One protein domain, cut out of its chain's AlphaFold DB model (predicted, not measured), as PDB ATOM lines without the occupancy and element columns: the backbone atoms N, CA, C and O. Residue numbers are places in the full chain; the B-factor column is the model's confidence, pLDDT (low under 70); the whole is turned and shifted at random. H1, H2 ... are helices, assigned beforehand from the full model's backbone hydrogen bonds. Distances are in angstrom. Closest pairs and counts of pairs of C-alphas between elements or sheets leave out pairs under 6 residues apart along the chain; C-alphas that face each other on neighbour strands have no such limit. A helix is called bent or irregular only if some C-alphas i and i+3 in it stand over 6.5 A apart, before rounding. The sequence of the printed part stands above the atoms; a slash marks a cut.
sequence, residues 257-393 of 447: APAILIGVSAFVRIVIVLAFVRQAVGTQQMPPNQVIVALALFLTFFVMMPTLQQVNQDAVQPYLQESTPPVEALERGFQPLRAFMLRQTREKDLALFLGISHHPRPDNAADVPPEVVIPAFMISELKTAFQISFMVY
ATOM      1  N   ALA A 257     -35.218  40.094 -58.480       92.06
ATOM      2  CA  ALA A 257     -36.616  39.771 -58.187       92.06
ATOM      3  C   ALA A 257     -36.823  38.498 -57.327       92.06
ATOM      4  O   ALA A 257     -37.604  38.573 -56.375       92.06
ATOM      5  N   PRO A 258     -36.118  37.362 -57.538       89.94
ATOM      6  CA  PRO A 258     -36.279  36.178 -56.687       89.94
ATOM      7  C   PRO A 258     -35.857  36.418 -55.231       89.94
ATOM      8  O   PRO A 258     -36.509  35.923 -54.312       89.94
ATOM      9  N   ALA A 259     -34.794  37.197 -55.008       92.06
ATOM     10  CA  ALA A 259     -34.311  37.522 -53.669       92.06
ATOM     11  C   ALA A 259     -35.291  38.448 -52.931       92.06
ATOM     12  O   ALA A 259     -35.575  38.226 -51.755       92.06
ATOM     13  N   ILE A 260     -35.860  39.432 -53.638       91.44
ATOM     14  CA  ILE A 260     -36.879  40.341 -53.094       91.44
ATOM     15  C   ILE A 260     -38.148  39.559 -52.724       91.44
ATOM     16  O   ILE A 260     -38.623  39.678 -51.597       91.44
ATOM     17  N   LEU A 261     -38.659  38.703 -53.621       91.56
ATOM     18  CA  LEU A 261     -39.843  37.867 -53.368       91.56
ATOM     19  C   LEU A 261     -39.664  36.934 -52.161       91.56
ATOM     20  O   LEU A 261     -40.591  36.751 -51.370       91.56
ATOM     21  N   ILE A 262     -38.471  36.363 -51.988       93.06
ATOM     22  CA  ILE A 262     -38.133  35.567 -50.803       93.06
ATOM     23  C   ILE A 262     -38.095  36.444 -49.540       93.06
ATOM     24  O   ILE A 262     -38.610  36.027 -48.506       93.06
ATOM     25  N   GLY A 263     -37.528  37.651 -49.620       92.94
ATOM     26  CA  GLY A 263     -37.391  38.572 -48.486       92.94
ATOM     27  C   GLY A 263     -38.708  39.150 -47.952       92.94
ATOM     28  O   GLY A 263     -38.804  39.386 -46.753       92.94
ATOM     29  N   VAL A 264     -39.724  39.341 -48.804       94.00
ATOM     30  CA  VAL A 264     -41.038  39.914 -48.422       94.00
ATOM     31  C   VAL A 264     -42.128  38.866 -48.142       94.00
ATOM     32  O   VAL A 264     -43.307  39.208 -48.040       94.00
ATOM     33  N   SER A 265     -41.771  37.581 -48.050       95.62
ATOM     34  CA  SER A 265     -42.725  36.474 -47.898       95.62
ATOM     35  C   SER A 265     -42.392  35.538 -46.731       95.62
ATOM     36  O   SER A 265     -41.326  35.602 -46.121       95.62
ATOM     37  N   ALA A 266     -43.311  34.613 -46.439       95.44
ATOM     38  CA  ALA A 266     -43.161  33.581 -45.409       95.44
ATOM     39  C   ALA A 266     -41.982  32.597 -45.631       95.44
ATOM     40  O   ALA A 266     -41.672  31.799 -44.741       95.44
ATOM     41  N   PHE A 267     -41.323  32.624 -46.798       96.56
ATOM     42  CA  PHE A 267     -40.335  31.617 -47.203       96.56
ATOM     43  C   PHE A 267     -39.168  31.479 -46.222       96.56
ATOM     44  O   PHE A 267     -38.777  30.356 -45.895       96.56
ATOM     45  N   VAL A 268     -38.632  32.602 -45.723       95.50
ATOM     46  CA  VAL A 268     -37.441  32.633 -44.853       95.50
ATOM     47  C   VAL A 268     -37.639  31.777 -43.600       95.50
ATOM     48  O   VAL A 268     -36.796  30.935 -43.288       95.50
ATOM     49  N   ARG A 269     -38.771  31.927 -42.901       96.12
ATOM     50  CA  ARG A 269     -39.049  31.160 -41.679       96.12
ATOM     51  C   ARG A 269     -39.231  29.672 -41.971       96.12
ATOM     52  O   ARG A 269     -38.679  28.837 -41.256       96.12
ATOM     53  N   ILE A 270     -39.955  29.341 -43.041       97.00
ATOM     54  CA  ILE A 270     -40.263  27.954 -43.413       97.00
ATOM     55  C   ILE A 270     -38.993  27.201 -43.834       97.00
ATOM     56  O   ILE A 270     -38.729  26.113 -43.319       97.00
ATOM     57  N   VAL A 271     -38.177  27.773 -44.729       96.12
ATOM     58  CA  VAL A 271     -36.976  27.098 -45.247       96.12
ATOM     59  C   VAL A 271     -35.933  26.862 -44.152       96.12
ATOM     60  O   VAL A 271     -35.327  25.791 -44.113       96.12
ATOM     61  N   ILE A 272     -35.768  27.812 -43.223       95.50
ATOM     62  CA  ILE A 272     -34.825  27.688 -42.105       95.50
ATOM     63  C   ILE A 272     -35.269  26.573 -41.157       95.50
ATOM     64  O   ILE A 272     -34.469  25.683 -40.871       95.50
ATOM     65  N   VAL A 273     -36.537  26.552 -40.728       95.81
ATOM     66  CA  VAL A 273     -37.031  25.503 -39.818       95.81
ATOM     67  C   VAL A 273     -36.896  24.115 -40.451       95.81
ATOM     68  O   VAL A 273     -36.361  23.209 -39.815       95.81
ATOM     69  N   LEU A 274     -37.284  23.940 -41.719       94.94
ATOM     70  CA  LEU A 274     -37.141  22.656 -42.418       94.94
ATOM     71  C   LEU A 274     -35.667  22.226 -42.584       94.94
ATOM     72  O   LEU A 274     -35.346  21.044 -42.436       94.94
ATOM     73  N   ALA A 275     -34.754  23.165 -42.851       93.62
ATOM     74  CA  ALA A 275     -33.322  22.881 -42.939       93.62
ATOM     75  C   ALA A 275     -32.719  22.468 -41.582       93.62
ATOM     76  O   ALA A 275     -31.902  21.544 -41.530       93.62
ATOM     77  N   PHE A 276     -33.152  23.099 -40.486       92.31
ATOM     78  CA  PHE A 276     -32.740  22.739 -39.126       92.31
ATOM     79  C   PHE A 276     -33.284  21.378 -38.684       92.31
ATOM     80  O   PHE A 276     -32.545  20.610 -38.069       92.31
ATOM     81  N   VAL A 277     -34.524  21.033 -39.049       92.00
ATOM     82  CA  VAL A 277     -35.112  19.701 -38.803       92.00
ATOM     83  C   VAL A 277     -34.247  18.602 -39.420       92.00
ATOM     84  O   VAL A 277     -33.886  17.650 -38.726       92.00
ATOM     85  N   ARG A 278     -33.847  18.752 -40.694       90.62
ATOM     86  CA  ARG A 278     -32.937  17.803 -41.368       90.62
ATOM     87  C   ARG A 278     -31.648  17.599 -40.565       90.62
ATOM     88  O   ARG A 278     -31.211  16.466 -40.384       90.62
ATOM     89  N   GLN A 279     -31.059  18.685 -40.062       90.12
ATOM     90  CA  GLN A 279     -29.825  18.614 -39.278       90.12
ATOM     91  C   GLN A 279     -30.035  17.966 -37.898       90.12
ATOM     92  O   GLN A 279     -29.177  17.208 -37.450       90.12
ATOM     93  N   ALA A 280     -31.162  18.233 -37.231       88.75
ATOM     94  CA  ALA A 280     -31.479  17.699 -35.903       88.75
ATOM     95  C   ALA A 280     -31.618  16.166 -35.902       88.75
ATOM     96  O   ALA A 280     -31.089  15.483 -35.019       88.75
ATOM     97  N   VAL A 281     -32.277  15.633 -36.938       87.81
ATOM     98  CA  VAL A 281     -32.481  14.192 -37.161       87.81
ATOM     99  C   VAL A 281     -31.164  13.464 -37.499       87.81
ATOM    100  O   VAL A 281     -31.052  12.263 -37.266       87.81
ATOM    101  N   GLY A 282     -30.130  14.182 -37.955       78.88
ATOM    102  CA  GLY A 282     -28.766  13.659 -38.142       78.88
ATOM    103  C   GLY A 282     -28.493  13.004 -39.502       78.88
ATOM    104  O   GLY A 282     -27.424  12.433 -39.715       78.88
ATOM    105  N   THR A 283     -29.431  13.085 -40.446       75.44
ATOM    106  CA  THR A 283     -29.318  12.485 -41.780       75.44
ATOM    107  C   THR A 283     -28.536  13.383 -42.747       75.44
ATOM    108  O   THR A 283     -29.058  14.353 -43.289       75.44
ATOM    109  N   GLN A 284     -27.283  13.009 -43.032       72.31
ATOM    110  CA  GLN A 284     -26.291  13.832 -43.756       72.31
ATOM    111  C   GLN A 284     -26.698  14.353 -45.154       72.31
ATOM    112  O   GLN A 284     -26.101  15.311 -45.637       72.31
ATOM    113  N   GLN A 285     -27.677  13.737 -45.833       73.56
ATOM    114  CA  GLN A 285     -28.124  14.130 -47.188       73.56
ATOM    115  C   GLN A 285     -29.644  14.004 -47.425       73.56
ATOM    116  O   GLN A 285     -30.124  14.344 -48.505       73.56
ATOM    117  N   MET A 286     -30.419  13.511 -46.451       81.19
ATOM    118  CA  MET A 286     -31.838  13.172 -46.634       81.19
ATOM    119  C   MET A 286     -32.717  13.961 -45.647       81.19
ATOM    120  O   MET A 286     -32.474  13.850 -44.448       81.19
ATOM    121  N   PRO A 287     -33.744  14.712 -46.093       82.81
ATOM    122  CA  PRO A 287     -34.122  14.956 -47.489       82.81
ATOM    123  C   PRO A 287     -33.118  15.846 -48.256       82.81
ATOM    124  O   PRO A 287     -32.482  16.717 -47.649       82.81
ATOM    125  N   PRO A 288     -33.015  15.697 -49.593       90.56
ATOM    126  CA  PRO A 288     -32.198  16.574 -50.430       90.56
ATOM    127  C   PRO A 288     -32.603  18.045 -50.296       90.56
ATOM    128  O   PRO A 288     -33.781  18.365 -50.121       90.56
ATOM    129  N   ASN A 289     -31.648  18.966 -50.455       90.88
ATOM    130  CA  ASN A 289     -31.918  20.404 -50.322       90.88
ATOM    131  C   ASN A 289     -33.013  20.903 -51.281       90.88
ATOM    132  O   ASN A 289     -33.841  21.724 -50.903       90.88
ATOM    133  N   GLN A 290     -33.059  20.347 -52.495       93.31
ATOM    134  CA  GLN A 290     -34.093  20.629 -53.496       93.31
ATOM    135  C   GLN A 290     -35.507  20.298 -52.991       93.31
ATOM    136  O   GLN A 290     -36.433  21.063 -53.241       93.31
ATOM    137  N   VAL A 291     -35.675  19.204 -52.237       94.31
ATOM    138  CA  VAL A 291     -36.974  18.802 -51.667       94.31
ATOM    139  C   VAL A 291     -37.399  19.767 -50.561       94.31
ATOM    140  O   VAL A 291     -38.563  20.151 -50.505       94.31
ATOM    141  N   ILE A 292     -36.459  20.212 -49.720       93.75
ATOM    142  CA  ILE A 292     -36.727  21.207 -48.669       93.75
ATOM    143  C   ILE A 292     -37.129  22.554 -49.275       93.75
ATOM    144  O   ILE A 292     -38.116  23.140 -48.837       93.75
ATOM    145  N   VAL A 293     -36.416  23.024 -50.302       95.00
ATOM    146  CA  VAL A 293     -36.744  24.275 -51.004       95.00
ATOM    147  C   VAL A 293     -38.102  24.179 -51.705       95.00
ATOM    148  O   VAL A 293     -38.909  25.095 -51.573       95.00
ATOM    149  N   ALA A 294     -38.398  23.066 -52.387       95.94
ATOM    150  CA  ALA A 294     -39.697  22.851 -53.023       95.94
ATOM    151  C   ALA A 294     -40.845  22.831 -51.998       95.94
ATOM    152  O   ALA A 294     -41.844  23.524 -52.183       95.94
ATOM    153  N   LEU A 295     -40.687  22.098 -50.888       95.19
ATOM    154  CA  LEU A 295     -41.671  22.063 -49.803       95.19
ATOM    155  C   LEU A 295     -41.872  23.452 -49.180       95.19
ATOM    156  O   LEU A 295     -43.010  23.873 -48.988       95.19
ATOM    157  N   ALA A 296     -40.787  24.188 -48.920       96.25
ATOM    158  CA  ALA A 296     -40.858  25.550 -48.397       96.25
ATOM    159  C   ALA A 296     -41.607  26.493 -49.349       96.25
ATOM    160  O   ALA A 296     -42.418  27.296 -48.898       96.25
ATOM    161  N   LEU A 297     -41.386  26.368 -50.658       95.88
ATOM    162  CA  LEU A 297     -42.026  27.185 -51.687       95.88
ATOM    163  C   LEU A 297     -43.532  26.881 -51.809       95.88
ATOM    164  O   LEU A 297     -44.339  27.810 -51.807       95.88
ATOM    165  N   PHE A 298     -43.939  25.605 -51.803       96.00
ATOM    166  CA  PHE A 298     -45.362  25.232 -51.777       96.00
ATOM    167  C   PHE A 298     -46.071  25.679 -50.490       96.00
ATOM    168  O   PHE A 298     -47.172  26.226 -50.557       96.00
ATOM    169  N   LEU A 299     -45.437  25.510 -49.324       95.75
ATOM    170  CA  LEU A 299     -45.978  26.005 -48.053       95.75
ATOM    171  C   LEU A 299     -46.044  27.540 -48.016       95.75
ATOM    172  O   LEU A 299     -47.000  28.090 -47.476       95.75
ATOM    173  N   THR A 300     -45.083  28.234 -48.637       96.12
ATOM    174  CA  THR A 300     -45.119  29.698 -48.783       96.12
ATOM    175  C   THR A 300     -46.332  30.123 -49.598       96.12
ATOM    176  O   THR A 300     -47.074  30.980 -49.136       96.12
ATOM    177  N   PHE A 301     -46.595  29.508 -50.757       94.75
ATOM    178  CA  PHE A 301     -47.801  29.810 -51.538       94.75
ATOM    179  C   PHE A 301     -49.096  29.518 -50.773       94.75
ATOM    180  O   PHE A 301     -50.040  30.297 -50.872       94.75
ATOM    181  N   PHE A 302     -49.138  28.438 -49.988       94.69
ATOM    182  CA  PHE A 302     -50.298  28.107 -49.161       94.69
ATOM    183  C   PHE A 302     -50.566  29.172 -48.083       94.69
ATOM    184  O   PHE A 302     -51.689  29.655 -47.967       94.69
ATOM    185  N   VAL A 303     -49.533  29.594 -47.342       95.06
ATOM    186  CA  VAL A 303     -49.632  30.642 -46.308       95.06
ATOM    187  C   VAL A 303     -49.909  32.025 -46.916       95.06
ATOM    188  O   VAL A 303     -50.691  32.796 -46.366       95.06
ATOM    189  N   MET A 304     -49.303  32.341 -48.065       95.56
ATOM    190  CA  MET A 304     -49.422  33.642 -48.740       95.56
ATOM    191  C   MET A 304     -50.677  33.788 -49.609       95.56
ATOM    192  O   MET A 304     -50.925  34.884 -50.110       95.56
ATOM    193  N   MET A 305     -51.474  32.729 -49.798       95.25
ATOM    194  CA  MET A 305     -52.664  32.735 -50.659       95.25
ATOM    195  C   MET A 305     -53.589  33.959 -50.471       95.25
ATOM    196  O   MET A 305     -53.883  34.594 -51.485       95.25
ATOM    197  N   PRO A 306     -54.019  34.356 -49.251       94.62
ATOM    198  CA  PRO A 306     -54.894  35.521 -49.086       94.62
ATOM    199  C   PRO A 306     -54.220  36.840 -49.496       94.62
ATOM    200  O   PRO A 306     -54.845  37.677 -50.142       94.62
ATOM    201  N   THR A 307     -52.932  37.013 -49.192       94.75
ATOM    202  CA  THR A 307     -52.169  38.211 -49.575       94.75
ATOM    203  C   THR A 307     -51.974  38.279 -51.091       94.75
ATOM    204  O   THR A 307     -52.153  39.334 -51.689       94.75
ATOM    205  N   LEU A 308     -51.672  37.151 -51.745       94.12
ATOM    206  CA  LEU A 308     -51.547  37.071 -53.206       94.12
ATOM    207  C   LEU A 308     -52.884  37.331 -53.915       94.12
ATOM    208  O   LEU A 308     -52.904  37.956 -54.973       94.12
ATOM    209  N   GLN A 309     -54.003  36.900 -53.327       95.62
ATOM    210  CA  GLN A 309     -55.342  37.216 -53.829       95.62
ATOM    211  C   GLN A 309     -55.651  38.716 -53.750       95.62
ATOM    212  O   GLN A 309     -56.244  39.236 -54.694       95.62
ATOM    213  N   GLN A 310     -55.233  39.404 -52.680       95.00
ATOM    214  CA  GLN A 310     -55.352  40.864 -52.548       95.00
ATOM    215  C   GLN A 310     -54.478  41.585 -53.580       95.00
ATOM    216  O   GLN A 310     -55.004  42.344 -54.383       95.00
ATOM    217  N   VAL A 311     -53.183  41.251 -53.684       94.50
ATOM    218  CA  VAL A 311     -52.283  41.803 -54.725       94.50
ATOM    219  C   VAL A 311     -52.873  41.636 -56.133       94.50
ATOM    220  O   VAL A 311     -52.820  42.556 -56.950       94.50
ATOM    221  N   ASN A 312     -53.465  40.475 -56.428       94.12
ATOM    222  CA  ASN A 312     -54.091  40.232 -57.724       94.12
ATOM    223  C   ASN A 312     -55.312  41.138 -57.973       94.12
ATOM    224  O   ASN A 312     -55.460  41.655 -59.076       94.12
ATOM    225  N   GLN A 313     -56.167  41.342 -56.968       94.44
ATOM    226  CA  GLN A 313     -57.371  42.179 -57.071       94.44
ATOM    227  C   GLN A 313     -57.053  43.681 -57.096       94.44
ATOM    228  O   GLN A 313     -57.609  44.399 -57.921       94.44
ATOM    229  N   ASP A 314     -56.133  44.136 -56.245       92.12
ATOM    230  CA  ASP A 314     -55.875  45.560 -55.995       92.12
ATOM    231  C   ASP A 314     -54.853  46.177 -56.969       92.12
ATOM    232  O   ASP A 314     -54.835  47.394 -57.157       92.12
ATOM    233  N   ALA A 315     -53.992  45.353 -57.584       92.56
ATOM    234  CA  ALA A 315     -52.904  45.815 -58.451       92.56
ATOM    235  C   ALA A 315     -52.846  45.119 -59.816       92.56
ATOM    236  O   ALA A 315     -52.784  45.799 -60.839       92.56
ATOM    237  N   VAL A 316     -52.881  43.781 -59.867       91.56
ATOM    238  CA  VAL A 316     -52.681  43.056 -61.139       91.56
ATOM    239  C   VAL A 316     -53.871  43.236 -62.083       91.56
ATOM    240  O   VAL A 316     -53.674  43.580 -63.245       91.56
ATOM    241  N   GLN A 317     -55.105  43.047 -61.604       92.25
ATOM    242  CA  GLN A 317     -56.304  43.206 -62.435       92.25
ATOM    243  C   GLN A 317     -56.489  44.651 -62.949       92.25
ATOM    244  O   GLN A 317     -56.658  44.800 -64.159       92.25
ATOM    245  N   PRO A 318     -56.374  45.720 -62.127       91.25
ATOM    246  CA  PRO A 318     -56.473  47.100 -62.615       91.25
ATOM    247  C   PRO A 318     -55.362  47.491 -63.597       91.25
ATOM    248  O   PRO A 318     -55.611  48.259 -64.524       91.25
ATOM    249  N   TYR A 319     -54.152  46.940 -63.436       89.94
ATOM    250  CA  TYR A 319     -53.043  47.153 -64.369       89.94
ATOM    251  C   TYR A 319     -53.279  46.469 -65.725       89.94
ATOM    252  O   TYR A 319     -53.102  47.094 -66.767       89.94
ATOM    253  N   LEU A 320     -53.738  45.211 -65.728       91.12
ATOM    254  CA  LEU A 320     -54.086  44.479 -66.958       91.12
ATOM    255  C   LEU A 320     -55.293  45.076 -67.699       91.12
ATOM    256  O   LEU A 320     -55.447  44.848 -68.894       91.12
ATOM    257  N   GLN A 321     -56.142  45.827 -66.995       93.94
ATOM    258  CA  GLN A 321     -57.278  46.569 -67.552       93.94
ATOM    259  C   GLN A 321     -56.910  48.023 -67.915       93.94
ATOM    260  O   GLN A 321     -57.806  48.851 -68.072       93.94
ATOM    261  N   GLU A 322     -55.611  48.357 -67.968       89.81
ATOM    262  CA  GLU A 322     -55.055  49.692 -68.273       89.81
ATOM    263  C   GLU A 322     -55.642  50.840 -67.419       89.81
ATOM    264  O   GLU A 322     -55.517  52.021 -67.733       89.81
ATOM    265  N   SER A 323     -56.259  50.499 -66.287       86.69
ATOM    266  CA  SER A 323     -57.018  51.414 -65.431       86.69
ATOM    267  C   SER A 323     -56.146  52.101 -64.378       86.69
ATOM    268  O   SER A 323     -56.643  52.853 -63.541       86.69
ATOM    269  N   THR A 324     -54.847  51.796 -64.331       87.56
ATOM    270  CA  THR A 324     -53.909  52.323 -63.329       87.56
ATOM    271  C   THR A 324     -52.491  52.398 -63.909       87.56
ATOM    272  O   THR A 324     -52.030  51.407 -64.477       87.56
ATOM    273  N   PRO A 325     -51.759  53.521 -63.760       90.56
ATOM    274  CA  PRO A 325     -50.368  53.612 -64.194       90.56
ATOM    275  C   PRO A 325     -49.450  52.648 -63.409       90.56
ATOM    276  O   PRO A 325     -49.730  52.340 -62.246       90.56
ATOM    277  N   PRO A 326     -48.308  52.211 -63.986       85.00
ATOM    278  CA  PRO A 326     -47.449  51.179 -63.391       85.00
ATOM    279  C   PRO A 326     -46.974  51.479 -61.958       85.00
ATOM    280  O   PRO A 326     -46.865  50.571 -61.136       85.00
ATOM    281  N   VAL A 327     -46.695  52.750 -61.653       88.94
ATOM    282  CA  VAL A 327     -46.185  53.194 -60.341       88.94
ATOM    283  C   VAL A 327     -47.251  53.051 -59.251       88.94
ATOM    284  O   VAL A 327     -46.976  52.522 -58.178       88.94
ATOM    285  N   GLU A 328     -48.485  53.458 -59.545       90.50
ATOM    286  CA  GLU A 328     -49.619  53.376 -58.616       90.50
ATOM    287  C   GLU A 328     -50.086  51.923 -58.430       90.50
ATOM    288  O   GLU A 328     -50.436  51.518 -57.321       90.50
ATOM    289  N   ALA A 329     -50.010  51.098 -59.482       89.25
ATOM    290  CA  ALA A 329     -50.235  49.657 -59.377       89.25
ATOM    291  C   ALA A 329     -49.198  48.980 -58.457       89.25
ATOM    292  O   ALA A 329     -49.562  48.144 -57.630       89.25
ATOM    293  N   LEU A 330     -47.919  49.370 -58.540       89.19
ATOM    294  CA  LEU A 330     -46.872  48.868 -57.643       89.19
ATOM    295  C   LEU A 330     -47.125  49.277 -56.182       89.19
ATOM    296  O   LEU A 330     -46.984  48.447 -55.283       89.19
ATOM    297  N   GLU A 331     -47.534  50.524 -55.937       90.25
ATOM    298  CA  GLU A 331     -47.845  51.009 -54.589       90.25
ATOM    299  C   GLU A 331     -49.067  50.298 -53.986       90.25
ATOM    300  O   GLU A 331     -48.987  49.794 -52.861       90.25
ATOM    301  N   ARG A 332     -50.162  50.150 -54.751       90.88
ATOM    302  CA  ARG A 332     -51.335  49.353 -54.344       90.88
ATOM    303  C   ARG A 332     -50.966  47.901 -54.059       90.88
ATOM    304  O   ARG A 332     -51.367  47.366 -53.030       90.88
ATOM    305  N   GLY A 333     -50.145  47.284 -54.909       91.31
ATOM    306  CA  GLY A 333     -49.672  45.909 -54.725       91.31
ATOM    307  C   GLY A 333     -48.773  45.734 -53.497       91.31
ATOM    308  O   GLY A 333     -48.735  44.656 -52.905       91.31
ATOM    309  N   PHE A 334     -48.083  46.791 -53.061       92.06
ATOM    310  CA  PHE A 334     -47.252  46.744 -51.861       92.06
ATOM    311  C   PHE A 334     -48.058  46.825 -50.555       92.06
ATOM    312  O   PHE A 334     -47.614  46.277 -49.548       92.06
ATOM    313  N   GLN A 335     -49.243  47.444 -50.542       92.25
ATOM    314  CA  GLN A 335     -50.071  47.579 -49.331       92.25
ATOM    315  C   GLN A 335     -50.416  46.240 -48.636       92.25
ATOM    316  O   GLN A 335     -50.115  46.107 -47.445       92.25
ATOM    317  N   PRO A 336     -50.964  45.207 -49.312       93.81
ATOM    318  CA  PRO A 336     -51.243  43.919 -48.668       93.81
ATOM    319  C   PRO A 336     -49.962  43.184 -48.232       93.81
ATOM    320  O   PRO A 336     -49.955  42.525 -47.190       93.81
ATOM    321  N   LEU A 337     -48.846  43.347 -48.957       93.62
ATOM    322  CA  LEU A 337     -47.537  42.813 -48.550       93.62
ATOM    323  C   LEU A 337     -47.013  43.509 -47.282       93.62
ATOM    324  O   LEU A 337     -46.563  42.834 -46.355       93.62
ATOM    325  N   ARG A 338     -47.127  44.841 -47.193       93.31
ATOM    326  CA  ARG A 338     -46.801  45.633 -45.994       93.31
ATOM    327  C   ARG A 338     -47.653  45.186 -44.807       93.31
ATOM    328  O   ARG A 338     -47.105  44.920 -43.741       93.31
ATOM    329  N   ALA A 339     -48.964  45.033 -44.997       93.19
ATOM    330  CA  ALA A 339     -49.877  44.558 -43.959       93.19
ATOM    331  C   ALA A 339     -49.530  43.139 -43.467       93.19
ATOM    332  O   ALA A 339     -49.579  42.883 -42.263       93.19
ATOM    333  N   PHE A 340     -49.130  42.230 -44.365       94.88
ATOM    334  CA  PHE A 340     -48.625  40.907 -43.990       94.88
ATOM    335  C   PHE A 340     -47.331  41.003 -43.164       94.88
ATOM    336  O   PHE A 340     -47.271  40.452 -42.064       94.88
ATOM    337  N   MET A 341     -46.326  41.742 -43.649       95.50
ATOM    338  CA  MET A 341     -45.039  41.893 -42.959       95.50
ATOM    339  C   MET A 341     -45.204  42.506 -41.562       95.50
ATOM    340  O   MET A 341     -44.634  41.994 -40.601       95.50
ATOM    341  N   LEU A 342     -46.020  43.555 -41.415       93.94
ATOM    342  CA  LEU A 342     -46.251  44.224 -40.130       93.94
ATOM    343  C   LEU A 342     -46.906  43.313 -39.084       93.94
ATOM    344  O   LEU A 342     -46.542  43.394 -37.917       93.94
ATOM    345  N   ARG A 343     -47.816  42.412 -39.485       93.56
ATOM    346  CA  ARG A 343     -48.440  41.433 -38.566       93.56
ATOM    347  C   ARG A 343     -47.446  40.417 -38.000       93.56
ATOM    348  O   ARG A 343     -47.661  39.910 -36.907       93.56
ATOM    349  N   GLN A 344     -46.386  40.105 -38.744       94.56
ATOM    350  CA  GLN A 344     -45.358  39.130 -38.353       94.56
ATOM    351  C   GLN A 344     -44.116  39.793 -37.722       94.56
ATOM    352  O   GLN A 344     -43.335  39.141 -37.024       94.56
ATOM    353  N   THR A 345     -43.920  41.093 -37.958       95.19
ATOM    354  CA  THR A 345     -42.781  41.860 -37.439       95.19
ATOM    355  C   THR A 345     -42.960  42.147 -35.954       95.19
ATOM    356  O   THR A 345     -44.005  42.616 -35.513       95.19
ATOM    357  N   ARG A 346     -41.915  41.917 -35.157       93.38
ATOM    358  CA  ARG A 346     -41.951  42.215 -33.721       93.38
ATOM    359  C   ARG A 346     -41.779  43.716 -33.504       93.38
ATOM    360  O   ARG A 346     -40.837  44.305 -34.026       93.38
ATOM    361  N   GLU A 347     -42.599  44.315 -32.641       91.69
ATOM    362  CA  GLU A 347     -42.530  45.750 -32.299       91.69
ATOM    363  C   GLU A 347     -41.114  46.214 -31.921       91.69
ATOM    364  O   GLU A 347     -40.671  47.278 -32.339       91.69
ATOM    365  N   LYS A 348     -40.369  45.387 -31.174       92.56
ATOM    366  CA  LYS A 348     -38.979  45.665 -30.770       92.56
ATOM    367  C   LYS A 348     -38.012  45.730 -31.953       92.56
ATOM    368  O   LYS A 348     -37.073  46.518 -31.923       92.56
ATOM    369  N   ASP A 349     -38.235  44.899 -32.967       93.31
ATOM    370  CA  ASP A 349     -37.410  44.849 -34.171       93.31
ATOM    371  C   ASP A 349     -37.779  46.002 -35.117       93.31
ATOM    372  O   ASP A 349     -36.891  46.673 -35.636       93.31
ATOM    373  N   LEU A 350     -39.069  46.333 -35.235       91.75
ATOM    374  CA  LEU A 350     -39.537  47.521 -35.957       91.75
ATOM    375  C   LEU A 350     -39.009  48.826 -35.334       91.75
ATOM    376  O   LEU A 350     -38.482  49.687 -36.037       91.75
ATOM    377  N   ALA A 351     -39.090  48.954 -34.006       89.56
ATOM    378  CA  ALA A 351     -38.608  50.118 -33.266       89.56
ATOM    379  C   ALA A 351     -37.086  50.314 -33.381       89.56
ATOM    380  O   ALA A 351     -36.622  51.454 -33.387       89.56
ATOM    381  N   LEU A 352     -36.315  49.225 -33.505       90.94
ATOM    382  CA  LEU A 352     -34.873  49.287 -33.748       90.94
ATOM    383  C   LEU A 352     -34.571  49.960 -35.093       90.94
ATOM    384  O   LEU A 352     -33.808  50.923 -35.132       90.94
ATOM    385  N   PHE A 353     -35.191  49.495 -36.183       91.19
ATOM    386  CA  PHE A 353     -34.950  50.069 -37.510       91.19
ATOM    387  C   PHE A 353     -35.518  51.490 -37.652       91.19
ATOM    388  O   PHE A 353     -34.844  52.328 -38.242       91.19
ATOM    389  N   LEU A 354     -36.663  51.805 -37.029       89.69
ATOM    390  CA  LEU A 354     -37.176  53.183 -36.932       89.69
ATOM    391  C   LEU A 354     -36.217  54.124 -36.180       89.69
ATOM    392  O   LEU A 354     -36.060  55.281 -36.559       89.69
ATOM    393  N   GLY A 355     -35.562  53.644 -35.117       86.94
ATOM    394  CA  GLY A 355     -34.554  54.423 -34.391       86.94
ATOM    395  C   GLY A 355     -33.287  54.672 -35.215       86.94
ATOM    396  O   GLY A 355     -32.699  55.749 -35.138       86.94
ATOM    397  N   ILE A 356     -32.883  53.698 -36.035       89.62
ATOM    398  CA  ILE A 356     -31.708  53.806 -36.909       89.62
ATOM    399  C   ILE A 356     -31.992  54.704 -38.120       89.62
ATOM    400  O   ILE A 356     -31.131  55.498 -38.481       89.62
ATOM    401  N   SER A 357     -33.184  54.639 -38.722       84.06
ATOM    402  CA  SER A 357     -33.487  55.335 -39.983       84.06
ATOM    403  C   SER A 357     -33.652  56.855 -39.865       84.06
ATOM    404  O   SER A 357     -33.766  57.521 -40.887       84.06
ATOM    405  N   HIS A 358     -33.699  57.411 -38.647       80.31
ATOM    406  CA  HIS A 358     -33.838  58.857 -38.371       80.31
ATOM    407  C   HIS A 358     -35.095  59.518 -38.985       80.31
ATOM    408  O   HIS A 358     -35.225  60.743 -38.982       80.31
ATOM    409  N   HIS A 359     -36.048  58.724 -39.476       75.69
ATOM    410  CA  HIS A 359     -37.329  59.219 -39.971       75.69
ATOM    411  C   HIS A 359     -38.196  59.760 -38.821       75.69
ATOM    412  O   HIS A 359     -38.071  59.293 -37.682       75.69
ATOM    413  N   PRO A 360     -39.114  60.709 -39.098       74.62
ATOM    414  CA  PRO A 360     -40.171  61.038 -38.149       74.62
ATOM    415  C   PRO A 360     -40.933  59.761 -37.776       74.62
ATOM    416  O   PRO A 360     -41.147  58.889 -38.621       74.62
ATOM    417  N   ARG A 361     -41.325  59.632 -36.503       75.56
ATOM    418  CA  ARG A 361     -42.124  58.483 -36.062       75.56
ATOM    419  C   ARG A 361     -43.457  58.486 -36.824       75.56
ATOM    420  O   ARG A 361     -44.155  59.490 -36.728       75.56
ATOM    421  N   PRO A 362     -43.804  57.412 -37.553       77.69
ATOM    422  CA  PRO A 362     -45.091  57.325 -38.227       77.69
ATOM    423  C   PRO A 362     -46.214  57.186 -37.196       77.69
ATOM    424  O   PRO A 362     -46.068  56.446 -36.220       77.69
ATOM    425  N   ASP A 363     -47.329  57.880 -37.427       76.75
ATOM    426  CA  ASP A 363     -48.488  57.863 -36.529       76.75
ATOM    427  C   ASP A 363     -49.227  56.514 -36.571       76.75
ATOM    428  O   ASP A 363     -49.720  56.043 -35.545       76.75
ATOM    429  N   ASN A 364     -49.254  55.849 -37.736       82.12
ATOM    430  CA  ASN A 364     -49.851  54.525 -37.909       82.12
ATOM    431  C   ASN A 364     -48.838  53.500 -38.428       82.12
ATOM    432  O   ASN A 364     -47.916  53.812 -39.180       82.12
ATOM    433  N   ALA A 365     -49.083  52.220 -38.129       75.69
ATOM    434  CA  ALA A 365     -48.283  51.117 -38.666       75.69
ATOM    435  C   ALA A 365     -48.298  51.054 -40.210       75.69
ATOM    436  O   ALA A 365     -47.326  50.609 -40.812       75.69
ATOM    437  N   ALA A 366     -49.373  51.519 -40.858       76.81
ATOM    438  CA  ALA A 366     -49.487  51.557 -42.317       76.81
ATOM    439  C   ALA A 366     -48.494  52.530 -42.984       76.81
ATOM    440  O   ALA A 366     -48.087  52.291 -44.122       76.81
ATOM    441  N   ASP A 367     -48.065  53.571 -42.265       84.88
ATOM    442  CA  ASP A 367     -47.250  54.676 -42.790       84.88
ATOM    443  C   ASP A 367     -45.737  54.392 -42.708       84.88
ATOM    444  O   ASP A 367     -44.913  55.229 -43.077       84.88
ATOM    445  N   VAL A 368     -45.337  53.206 -42.226       87.06
ATOM    446  CA  VAL A 368     -43.920  52.839 -42.100       87.06
ATOM    447  C   VAL A 368     -43.286  52.635 -43.493       87.06
ATOM    448  O   VAL A 368     -43.797  51.828 -44.281       87.06
ATOM    449  N   PRO A 369     -42.144  53.289 -43.803       89.31
ATOM    450  CA  PRO A 369     -41.462  53.141 -45.088       89.31
ATOM    451  C   PRO A 369     -41.040  51.692 -45.400       89.31
ATOM    452  O   PRO A 369     -40.618  50.965 -44.493       89.31
ATOM    453  N   PRO A 370     -41.064  51.262 -46.680       89.12
ATOM    454  CA  PRO A 370     -40.656  49.909 -47.082       89.12
ATOM    455  C   PRO A 370     -39.215  49.580 -46.665       89.12
ATOM    456  O   PRO A 370     -38.939  48.466 -46.225       89.12
ATOM    457  N   GLU A 371     -38.328  50.575 -46.726       90.31
ATOM    458  CA  GLU A 371     -36.917  50.513 -46.320       90.31
ATOM    459  C   GLU A 371     -36.721  50.131 -44.844       90.31
ATOM    460  O   GLU A 371     -35.688  49.574 -44.484       90.31
ATOM    461  N   VAL A 372     -37.723  50.389 -43.996       92.12
ATOM    462  CA  VAL A 372     -37.727  50.040 -42.568       92.12
ATOM    463  C   VAL A 372     -38.462  48.719 -42.329       92.12
ATOM    464  O   VAL A 372     -37.958  47.865 -41.597       92.12
ATOM    465  N   VAL A 373     -39.631  48.519 -42.956       93.38
ATOM    466  CA  VAL A 373     -40.453  47.307 -42.753       93.38
ATOM    467  C   VAL A 373     -39.724  46.046 -43.216       93.38
ATOM    468  O   VAL A 373     -39.703  45.064 -42.481       93.38
ATOM    469  N   ILE A 374     -39.115  46.059 -44.405       94.69
ATOM    470  CA  ILE A 374     -38.507  44.862 -45.009       94.69
ATOM    471  C   ILE A 374     -37.365  44.288 -44.141       94.69
ATOM    472  O   ILE A 374     -37.444  43.111 -43.780       94.69
ATOM    473  N   PRO A 375     -36.329  45.053 -43.729       93.88
ATOM    474  CA  PRO A 375     -35.276  44.505 -42.871       93.88
ATOM    475  C   PRO A 375     -35.774  44.158 -41.458       93.88
ATOM    476  O   PRO A 375     -35.342  43.146 -40.899       93.88
ATOM    477  N   ALA A 376     -36.720  44.919 -40.890       95.00
ATOM    478  CA  ALA A 376     -37.325  44.594 -39.593       95.00
ATOM    479  C   ALA A 376     -38.091  43.259 -39.626       95.00
ATOM    480  O   ALA A 376     -37.956  42.438 -38.710       95.00
ATOM    481  N   PHE A 377     -38.841  43.015 -40.705       96.19
ATOM    482  CA  PHE A 377     -39.527  41.756 -40.978       96.19
ATOM    483  C   PHE A 377     -38.526  40.608 -41.121       96.19
ATOM    484  O   PHE A 377     -38.614  39.639 -40.370       96.19
ATOM    485  N   MET A 378     -37.511  40.733 -41.984       96.19
ATOM    486  CA  MET A 378     -36.508  39.676 -42.188       96.19
ATOM    487  C   MET A 378     -35.802  39.262 -40.884       96.19
ATOM    488  O   MET A 378     -35.601  38.070 -40.642       96.19
ATOM    489  N   ILE A 379     -35.465  40.218 -40.009       95.56
ATOM    490  CA  ILE A 379     -34.880  39.927 -38.689       95.56
ATOM    491  C   ILE A 379     -35.898  39.270 -37.740       95.56
ATOM    492  O   ILE A 379     -35.534  38.346 -37.005       95.56
ATOM    493  N   SER A 380     -37.166  39.693 -37.771       96.38
ATOM    494  CA  SER A 380     -38.254  39.089 -36.982       96.38
ATOM    495  C   SER A 380     -38.522  37.636 -37.390       96.38
ATOM    496  O   SER A 380     -38.624  36.759 -36.524       96.38
ATOM    497  N   GLU A 381     -38.565  37.362 -38.697       96.56
ATOM    498  CA  GLU A 381     -38.700  36.019 -39.268       96.56
ATOM    499  C   GLU A 381     -37.525  35.135 -38.866       96.56
ATOM    500  O   GLU A 381     -37.729  34.036 -38.354       96.56
ATOM    501  N   LEU A 382     -36.295  35.631 -39.029       96.25
ATOM    502  CA  LEU A 382     -35.072  34.902 -38.703       96.25
ATOM    503  C   LEU A 382     -35.028  34.503 -37.220       96.25
ATOM    504  O   LEU A 382     -34.788  33.339 -36.894       96.25
ATOM    505  N   LYS A 383     -35.326  35.442 -36.310       95.62
ATOM    506  CA  LYS A 383     -35.412  35.177 -34.862       95.62
ATOM    507  C   LYS A 383     -36.474  34.130 -34.533       95.62
ATOM    508  O   LYS A 383     -36.222  33.231 -33.732       95.62
ATOM    509  N   THR A 384     -37.647  34.229 -35.152       95.31
ATOM    510  CA  THR A 384     -38.764  33.300 -34.926       95.31
ATOM    511  C   THR A 384     -38.442  31.905 -35.473       95.31
ATOM    512  O   THR A 384     -38.666  30.907 -34.789       95.31
ATOM    513  N   ALA A 385     -37.810  31.823 -36.645       95.88
ATOM    514  CA  ALA A 385     -37.340  30.577 -37.240       95.88
ATOM    515  C   ALA A 385     -36.306  29.870 -36.356       95.88
ATOM    516  O   ALA A 385     -36.429  28.669 -36.114       95.88
ATOM    517  N   PHE A 386     -35.319  30.601 -35.822       95.81
ATOM    518  CA  PHE A 386     -34.339  30.040 -34.888       95.81
ATOM    519  C   PHE A 386     -34.974  29.576 -33.572       95.81
ATOM    520  O   PHE A 386     -34.596  28.519 -33.072       95.81
ATOM    521  N   GLN A 387     -35.959  30.304 -33.030       95.06
ATOM    522  CA  GLN A 387     -36.692  29.886 -31.825       95.06
ATOM    523  C   GLN A 387     -37.420  28.550 -32.040       95.06
ATOM    524  O   GLN A 387     -37.235  27.623 -31.252       95.06
ATOM    525  N   ILE A 388     -38.174  28.419 -33.138       94.31
ATOM    526  CA  ILE A 388     -38.866  27.171 -33.504       94.31
ATOM    527  C   ILE A 388     -37.850  26.044 -33.738       94.31
ATOM    528  O   ILE A 388     -37.983  24.956 -33.180       94.31
ATOM    529  N   SER A 389     -36.794  26.316 -34.512       94.06
ATOM    530  CA  SER A 389     -35.731  25.349 -34.811       94.06
ATOM    531  C   SER A 389     -35.060  24.820 -33.546       94.06
ATOM    532  O   SER A 389     -34.843  23.618 -33.426       94.06
ATOM    533  N   PHE A 390     -34.771  25.693 -32.577       94.81
ATOM    534  CA  PHE A 390     -34.163  25.313 -31.304       94.81
ATOM    535  C   PHE A 390     -35.096  24.441 -30.454       94.81
ATOM    536  O   PHE A 390     -34.663  23.406 -29.951       94.81
ATOM    537  N   MET A 391     -36.385  24.796 -30.356       93.44
ATOM    538  CA  MET A 391     -37.390  23.978 -29.661       93.44
ATOM    539  C   MET A 391     -37.486  22.560 -30.237       93.44
ATOM    540  O   MET A 391     -37.561  21.592 -29.484       93.44
ATOM    541  N   VAL A 392     -37.418  22.431 -31.564       92.12
ATOM    542  CA  VAL A 392     -37.401  21.135 -32.257       92.12
ATOM    543  C   VAL A 392     -36.079  20.387 -32.051       92.12
ATOM    544  O   VAL A 392     -36.076  19.160 -32.002       92.12
ATOM    545  N   TYR A 393     -34.956  21.093 -31.907       93.06
ATOM    546  CA  TYR A 393     -33.628  20.493 -31.745       93.06
ATOM    547  C   TYR A 393     -33.413  19.862 -30.356       93.06
ATOM    548  O   TYR A 393     -32.766  18.818 -30.253       93.06
TER     549      TYR A 393
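Overview. This is residues 257 to 393 of the 447 residues of the protein "Flagellar biosynthetic protein FliP" of Deltaproteobacteria bacterium (UniProt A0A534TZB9). This is a flat frame of helices: at one end H2 lies between H3a and the long H6, and at the other end the hairpin of H3b and H4a reaches away, with H4b coming back to H6. H5 packs on H6 away from H2, and the short H1 lies near the middle, touching no helix. The printed part has 137 residues with six named helices, H1 to H6 along the chain, no named strand, and the class all helix. It is only just loose, close to compact, with a radius of gyration of the C-alphas of 17.2 A and spans of 53 by 38 by 21 A.

Arrangement. H1, residues 257 to 263, and H2, residues 267 to 281, are close but not clearly touching; their closest C-alphas, of Ile 262 and Val 268, are 6.7 A apart. H3, residues 289 to 320, was assigned as one helix by its hydrogen bonds but is bent, with C-alphas 303 and 306 7.7 A apart; its arms H3a, 289 to 303, and H3b, 306 to 320, are about perpendicular at 79 degrees. H3b is irregular, with C-alphas 314 and 317 6.9 A apart. H2 and H3a form a hairpin, a steep tilt of 44 degrees, closest at the C-alphas of Val 271 and Ala 296, 5.2 A. H4, residues 326 to 344, likewise one helix by its hydrogen bonds, is bent with C-alphas 333 and 336 6.6 A apart, into H4a, 326 to 333, and H4b, 336 to 344. H3b and H4a form a hairpin at a shallow tilt of 20 degrees, closest at the C-alphas of Ala 315 and Ala 329, 4.8 A. H5, residues 347 to 356, forms a hairpin with H6, residues 370 to 393; the closest C-alphas, of Leu 350 and Ala 376, are 5.2 A apart. H6, the hub, touches H2 at a shallow tilt of 20 degrees, the same way, and touches H4b with residues 370 to 381 alone. Every O i to N i+4 pair is within hydrogen-bond range in H1, H2, H3a, H4a, H4b and H5, against 9 of 11 in H3b and 19 of 20 in H6.

Along the chain. H1 begins at C-alpha 257, (-36.616, 39.771, -58.187). H2 is 21.6 A long, H3a 20.8 A and H3b 20.0 A. H6 measures 33.9 A and ends at C-alpha 393, (-33.628, 20.493, -31.745).

Size, cuts and confidence. The C-alphas farthest apart, of Gly 282 and Ser 323, are 54.5 A apart. The printed part has no cut. The link from H5 to H6, residues 357 to 369, is long. No printed residue is under 70 in pLDDT.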